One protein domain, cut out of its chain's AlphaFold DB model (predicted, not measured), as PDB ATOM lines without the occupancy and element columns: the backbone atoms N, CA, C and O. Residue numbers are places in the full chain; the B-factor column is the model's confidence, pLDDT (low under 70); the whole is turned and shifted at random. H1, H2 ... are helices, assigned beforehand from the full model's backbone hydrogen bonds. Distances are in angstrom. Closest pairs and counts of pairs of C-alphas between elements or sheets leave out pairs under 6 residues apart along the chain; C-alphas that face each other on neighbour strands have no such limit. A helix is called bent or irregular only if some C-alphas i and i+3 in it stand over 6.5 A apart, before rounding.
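Overview. This is residues 88 to 137 of the 308 residues of the protein "Tannase/feruloyl esterase family alpha/beta hydrolase" of Betaproteobacteria bacterium (UniProt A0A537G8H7). Two helices, H1 and H2, meet at nearly a right angle, with Ser 104, late in H1, close to Ala 127 in the later part of H2. A long link of residues 106 to 116, of which 112 to 114 form a helical run too short to bear a name, joins them, and the four-residue H3 makes a small turn just beyond H2, after a link of 1 residue. An unnamed stretch, residues 88 to 96, leads into H1. The printed part has 50 residues with three named helices, in the order H1, H2, H3, and no named strand; its class is all helix. It is compact, with a radius of gyration of the C-alphas of 10.3 A, and rounded, with spans of 26 by 24 by 18 A.

Arrangement. H1, residues 97 to 105, touches H2, residues 117 to 130; their closest C-alphas, those of Ser 104 and Ala 127, are 5.1 A apart. Their lines, both rough ones, are about perpendicular, at 80 degrees, and their centres are 11.0 A apart. H3, residues 132 to 135, touches no helix. H2 and H3 are near each other, with 5 pairs of C-alphas within 10 A, and meet only through their link. H1 and H3 are apart. Of the O i to N i+4 pairs, 3 of 5 in H1 and 8 of 10 in H2 are within hydrogen-bond range; H3 is too short for such a pair.

Along the chain. H1 begins at C-alpha 97 (163.059, 240.273, 109.075) and is 14.0 A long; it is irregular, with C-alphas 98 and 101 8.7 A apart. H2 begins at C-alpha 117 (174.645, 243.830, 98.567) and is 20.2 A long; it is irregular too, with C-alphas 118 and 121 7.3 A apart. H3, 4.9 A long, ends at C-alpha 135 (166.607, 230.071, 116.544).

Size, cuts and confidence. The two C-alphas farthest apart, those of Ser 114 and Ile 137, are 29.1 A apart. The link from H1 to H2, 11 residues, is long, and that from H2 to H3, 1 residue, is tight. The printed part has no cut. The mean pLDDT of the printed part is 90.0, and no printed residue is under 70.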
ATOM      1  N   SER A  88     158.265 245.846 104.402       80.69
ATOM      2  CA  SER A  88     157.786 246.666 105.519       80.69
ATOM      3  C   SER A  88     157.993 245.966 106.864       80.69
ATOM      4  O   SER A  88     157.917 244.735 106.929       80.69
ATOM      5  N   PRO A  89     158.186 246.719 107.965       78.38
ATOM      6  CA  PRO A  89     158.194 246.147 109.307       78.38
ATOM      7  C   PRO A  89     156.935 245.302 109.580       78.38
ATOM      8  O   PRO A  89     155.842 245.692 109.160       78.38
ATOM      9  N   PRO A  90     157.053 244.162 110.286       83.19
ATOM     10  CA  PRO A  90     158.257 243.653 110.953       83.19
ATOM     11  C   PRO A  90     159.169 242.791 110.057       83.19
ATOM     12  O   PRO A  90     160.139 242.228 110.553       83.19
ATOM     13  N   PHE A  91     158.857 242.639 108.767       82.50
ATOM     14  CA  PHE A  91     159.581 241.744 107.851       82.50
ATOM     15  C   PHE A  91     160.680 242.452 107.038       82.50
ATOM     16  O   PHE A  91     161.507 241.789 106.426       82.50
ATOM     17  N   GLY A  92     160.720 243.784 107.077       81.81
ATOM     18  CA  GLY A  92     161.742 244.625 106.453       81.81
ATOM     19  C   GLY A  92     162.067 245.862 107.297       81.81
ATOM     20  O   GLY A  92     161.462 246.085 108.347       81.81
ATOM     21  N   GLY A  93     163.018 246.676 106.832       85.94
ATOM     22  CA  GLY A  93     163.546 247.850 107.550       85.94
ATOM     23  C   GLY A  93     164.876 247.581 108.272       85.94
ATOM     24  O   GLY A  93     165.364 246.465 108.208       85.94
ATOM     25  N   PRO A  94     165.476 248.559 108.971       85.75
ATOM     26  CA  PRO A  94     166.873 248.522 109.439       85.75
ATOM     27  C   PRO A  94     167.364 247.250 110.159       85.75
ATOM     28  O   PRO A  94     168.484 246.806 109.923       85.75
ATOM     29  N   CYS A  95     166.524 246.582 110.952       89.50
ATOM     30  CA  CYS A  95     166.900 245.333 111.628       89.50
ATOM     31  C   CYS A  95     166.619 244.043 110.823       89.50
ATOM     32  O   CYS A  95     166.857 242.940 111.322       89.50
ATOM     33  N   GLY A  96     166.090 244.159 109.605       84.94
ATOM     34  CA  GLY A  96     165.641 243.046 108.767       84.94
ATOM     35  C   GLY A  96     164.430 242.304 109.309       84.94
ATOM     36  O   GLY A  96     163.758 242.747 110.244       84.94
ATOM     37  N   SER A  97     164.164 241.149 108.699       83.19
ATOM     38  CA  SER A  97     163.059 240.273 109.075       83.19
ATOM     39  C   SER A  97     163.121 239.916 110.554       83.19
ATOM     40  O   SER A  97     164.077 239.292 111.012       83.19
ATOM     41  N   LEU A  98     162.084 240.305 111.297       84.88
ATOM     42  CA  LEU A  98     161.900 240.008 112.721       84.88
ATOM     43  C   LEU A  98     163.056 240.466 113.629       84.88
ATOM     44  O   LEU A  98     163.153 240.021 114.769       84.88
ATOM     45  N   GLY A  99     163.905 241.381 113.156       88.88
ATOM     46  CA  GLY A  99     165.014 241.924 113.936       88.88
ATOM     47  C   GLY A  99     166.328 241.144 113.852       88.88
ATOM     48  O   GLY A  99     167.242 241.440 114.625       88.88
ATOM     49  N   ILE A 100     166.436 240.169 112.940       90.25
ATOM     50  CA  ILE A 100     167.557 239.223 112.886       90.25
ATOM     51  C   ILE A 100     168.931 239.907 112.842       90.25
ATOM     52  O   ILE A 100     169.819 239.522 113.599       90.25
ATOM     53  N   PHE A 101     169.102 240.965 112.043       92.00
ATOM     54  CA  PHE A 101     170.400 241.634 111.911       92.00
ATOM     55  C   PHE A 101     170.770 242.424 113.169       92.00
ATOM     56  O   PHE A 101     171.913 242.380 113.615       92.00
ATOM     57  N   CYS A 102     169.796 243.059 113.822       94.00
ATOM     58  CA  CYS A 102     170.031 243.732 115.100       94.00
ATOM     59  C   CYS A 102     170.448 242.745 116.203       94.00
ATOM     60  O   CYS A 102     171.284 243.071 117.045       94.00
ATOM     61  N   TRP A 103     169.923 241.514 116.197       93.44
ATOM     62  CA  TRP A 103     170.366 240.466 117.125       93.44
ATOM     63  C   TRP A 103     171.772 239.956 116.803       93.44
ATOM     64  O   TRP A 103     172.582 239.816 117.722       93.44
ATOM     65  N   SER A 104     172.076 239.737 115.521       94.25
ATOM     66  CA  SER A 104     173.406 239.334 115.045       94.25
ATOM     67  C   SER A 104     174.493 240.320 115.477       94.25
ATOM     68  O   SER A 104     175.530 239.907 115.998       94.25
ATOM     69  N   HIS A 105     174.220 241.621 115.344       95.00
ATOM     70  CA  HIS A 105     175.136 242.703 115.726       95.00
ATOM     71  C   HIS A 105     175.040 243.117 117.197       95.00
ATOM     72  O   HIS A 105     175.899 243.845 117.689       95.00
ATOM     73  N   ARG A 106     174.026 242.628 117.926       93.88
ATOM     74  CA  ARG A 106     173.701 243.038 119.308       93.88
ATOM     75  C   ARG A 106     173.510 244.552 119.438       93.88
ATOM     76  O   ARG A 106     173.844 245.143 120.464       93.88
ATOM     77  N   ASP A 107     172.951 245.152 118.397       94.88
ATOM     78  CA  ASP A 107     172.711 246.582 118.276       94.88
ATOM     79  C   ASP A 107     171.304 246.802 117.718       94.88
ATOM     80  O   ASP A 107     171.014 246.479 116.571       94.88
ATOM     81  N   THR A 108     170.409 247.353 118.538       92.88
ATOM     82  CA  THR A 108     169.025 247.653 118.138       92.88
ATOM     83  C   THR A 108     168.916 248.842 117.182       92.88
ATOM     84  O   THR A 108     167.830 249.096 116.669       92.88
ATOM     85  N   GLY A 109     170.000 249.600 116.996       93.38
ATOM     86  CA  GLY A 109     170.109 250.689 116.028       93.38
ATOM     87  C   GLY A 109     170.761 250.279 114.708       93.38
ATOM     88  O   GLY A 109     170.910 251.138 113.840       93.38
ATOM     89  N   PHE A 110     171.151 249.009 114.547       93.81
ATOM     90  CA  PHE A 110     171.777 248.529 113.319       93.81
ATOM     91  C   PHE A 110     170.843 248.686 112.113       93.81
ATOM     92  O   PHE A 110     169.643 248.419 112.205       93.81
ATOM     93  N   ASP A 111     171.411 249.095 110.976       91.94
ATOM     94  CA  ASP A 111     170.684 249.283 109.723       91.94
ATOM     95  C   ASP A 111     171.308 248.485 108.576       91.94
ATOM     96  O   ASP A 111     172.159 248.978 107.831       91.94
ATOM     97  N   PHE A 112     170.819 247.259 108.393       89.00
ATOM     98  CA  PHE A 112     171.227 246.379 107.301       89.00
ATOM     99  C   PHE A 112     170.874 246.951 105.917       89.00
ATOM    100  O   PHE A 112     171.510 246.598 104.927       89.00
ATOM    101  N   THR A 113     169.879 247.846 105.822       88.75
ATOM    102  CA  THR A 113     169.431 248.408 104.533       88.75
ATOM    103  C   THR A 113     170.428 249.405 103.950       88.75
ATOM    104  O   THR A 113     170.394 249.688 102.752       88.75
ATOM    105  N   SER A 114     171.348 249.899 104.783       89.62
ATOM    106  CA  SER A 114     172.448 250.774 104.378       89.62
ATOM    107  C   SER A 114     173.666 250.026 103.816       89.62
ATOM    108  O   SER A 114     174.558 250.654 103.239       89.62
ATOM    109  N   LEU A 115     173.716 248.697 103.961       90.31
ATOM    110  CA  LEU A 115     174.853 247.894 103.524       90.31
ATOM    111  C   LEU A 115     174.815 247.626 102.016       90.31
ATOM    112  O   LEU A 115     173.745 247.408 101.437       90.31
ATOM    113  N   PRO A 116     175.980 247.582 101.346       91.88
ATOM    114  CA  PRO A 116     176.027 247.137  99.964       91.88
ATOM    115  C   PRO A 116     175.677 245.647  99.884       91.88
ATOM    116  O   PRO A 116     176.112 244.848 100.710       91.88
ATOM    117  N   LEU A 117     174.980 245.242  98.817       87.69
ATOM    118  CA  LEU A 117     174.645 243.830  98.567       87.69
ATOM    119  C   LEU A 117     175.873 242.902  98.559       87.69
ATOM    120  O   LEU A 117     175.736 241.716  98.831       87.69
ATOM    121  N   SER A 118     177.068 243.429  98.275       89.94
ATOM    122  CA  SER A 118     178.327 242.679  98.325       89.94
ATOM    123  C   SER A 118     178.751 242.238  99.731       89.94
ATOM    124  O   SER A 118     179.722 241.507  99.830       89.94
ATOM    125  N   GLN A 119     178.092 242.718 100.791       91.38
ATOM    126  CA  GLN A 119     178.306 242.290 102.182       91.38
ATOM    127  C   GLN A 119     177.185 241.367 102.686       91.38
ATOM    128  O   GLN A 119     177.151 241.003 103.857       91.38
ATOM    129  N   PHE A 120     176.228 240.992 101.833       90.38
ATOM    130  CA  PHE A 120     175.088 240.187 102.270       90.38
ATOM    131  C   PHE A 120     175.501 238.785 102.765       90.38
ATOM    132  O   PHE A 120     174.871 238.227 103.664       90.38
ATOM    133  N   ASP A 121     176.559 238.209 102.199       93.12
ATOM    134  CA  ASP A 121     177.119 236.931 102.642       93.12
ATOM    135  C   ASP A 121     177.844 237.037 103.990       93.12
ATOM    136  O   ASP A 121     177.686 236.139 104.817       93.12
ATOM    137  N   ASP A 122     178.548 238.144 104.250       93.00
ATOM    138  CA  ASP A 122     179.113 238.469 105.570       93.00
ATOM    139  C   ASP A 122     178.012 238.538 106.643       93.00
ATOM    140  O   ASP A 122     178.120 237.914 107.701       93.00
ATOM    141  N   GLU A 123     176.918 239.246 106.349       92.62
ATOM    142  CA  GLU A 123     175.776 239.395 107.257       92.62
ATOM    143  C   GLU A 123     175.053 238.070 107.520       92.62
ATOM    144  O   GLU A 123     174.642 237.783 108.650       92.62
ATOM    145  N   THR A 124     174.920 237.230 106.490       92.81
ATOM    146  CA  THR A 124     174.288 235.917 106.647       92.81
ATOM    147  C   THR A 124     175.175 234.975 107.463       92.81
ATOM    148  O   THR A 124     174.672 234.332 108.382       92.81
ATOM    149  N   GLU A 125     176.486 234.925 107.199       93.81
ATOM    150  CA  GLU A 125     177.433 234.122 107.988       93.81
ATOM    151  C   GLU A 125     177.478 234.585 109.455       93.81
ATOM    152  O   GLU A 125     177.548 233.769 110.378       93.81
ATOM    153  N   LEU A 126     177.391 235.893 109.712       94.44
ATOM    154  CA  LEU A 126     177.283 236.407 111.076       94.44
ATOM    155  C   LEU A 126     175.998 235.908 111.756       94.44
ATOM    156  O   LEU A 126     176.053 235.404 112.881       94.44
ATOM    157  N   ALA A 127     174.853 236.005 111.076       93.38
ATOM    158  CA  ALA A 127     173.569 235.560 111.612       93.38
ATOM    159  C   ALA A 127     173.542 234.049 111.906       93.38
ATOM    160  O   ALA A 127     173.072 233.641 112.975       93.38
ATOM    161  N   THR A 128     174.102 233.214 111.026       93.06
ATOM    162  CA  THR A 128     174.162 231.754 111.226       93.06
ATOM    163  C   THR A 128     175.152 231.333 112.314       93.06
ATOM    164  O   THR A 128     174.993 230.281 112.940       93.06
ATOM    165  N   ASN A 129     176.157 232.155 112.606       92.12
ATOM    166  CA  ASN A 129     177.081 231.903 113.711       92.12
ATOM    167  C   ASN A 129     176.556 232.401 115.064       92.12
ATOM    168  O   ASN A 129     176.809 231.768 116.089       92.12
ATOM    169  N   VAL A 130     175.835 233.526 115.090       93.56
ATOM    170  CA  VAL A 130     175.443 234.196 116.342       93.56
ATOM    171  C   VAL A 130     174.014 233.876 116.765       93.56
ATOM    172  O   VAL A 130     173.778 233.659 117.955       93.56
ATOM    173  N   VAL A 131     173.065 233.848 115.828       91.94
ATOM    174  CA  VAL A 131     171.632 233.724 116.140       91.94
ATOM    175  C   VAL A 131     171.116 232.308 115.914       91.94
ATOM    176  O   VAL A 131     170.452 231.760 116.797       91.94
ATOM    177  N   ALA A 132     171.483 231.678 114.795       91.25
ATOM    178  CA  ALA A 132     170.984 230.349 114.437       91.25
ATOM    179  C   ALA A 132     171.154 229.259 115.516       91.25
ATOM    180  O   ALA A 132     170.243 228.443 115.652       91.25
ATOM    181  N   PRO A 133     172.213 229.235 116.358       90.44
ATOM    182  CA  PRO A 133     172.297 228.274 117.465       90.44
ATOM    183  C   PRO A 133     171.117 228.319 118.452       90.44
ATOM    184  O   PRO A 133     170.912 227.361 119.198       90.44
ATOM    185  N   TYR A 134     170.362 229.420 118.475       88.81
ATOM    186  CA  TYR A 134     169.217 229.634 119.356       88.81
ATOM    187  C   TYR A 134     167.871 229.607 118.622       88.81
ATOM    188  O   TYR A 134     166.858 229.300 119.250       88.81
ATOM    189  N   SER A 135     167.843 229.943 117.328       88.56
ATOM    190  CA  SER A 135     166.607 230.071 116.544       88.56
ATOM    191  C   SER A 135     166.354 228.928 115.569       88.56
ATOM    192  O   SER A 135     165.197 228.603 115.307       88.56
ATOM    193  N   ASP A 136     167.404 228.333 115.004       88.69
ATOM    194  CA  ASP A 136     167.261 227.494 113.821       88.69
ATOM    195  C   ASP A 136     166.903 226.056 114.193       88.69
ATOM    196  O   ASP A 136     167.582 225.380 114.969       88.69
ATOM    197  N   ILE A 137     165.835 225.550 113.578       88.62
ATOM    198  CA  ILE A 137     165.285 224.213 113.834       88.62
ATOM    199  C   ILE A 137     165.521 223.336 112.600       88.62
ATOM    200  O   ILE A 137     164.597 222.857 111.950       88.62
TER     201      ILE A 137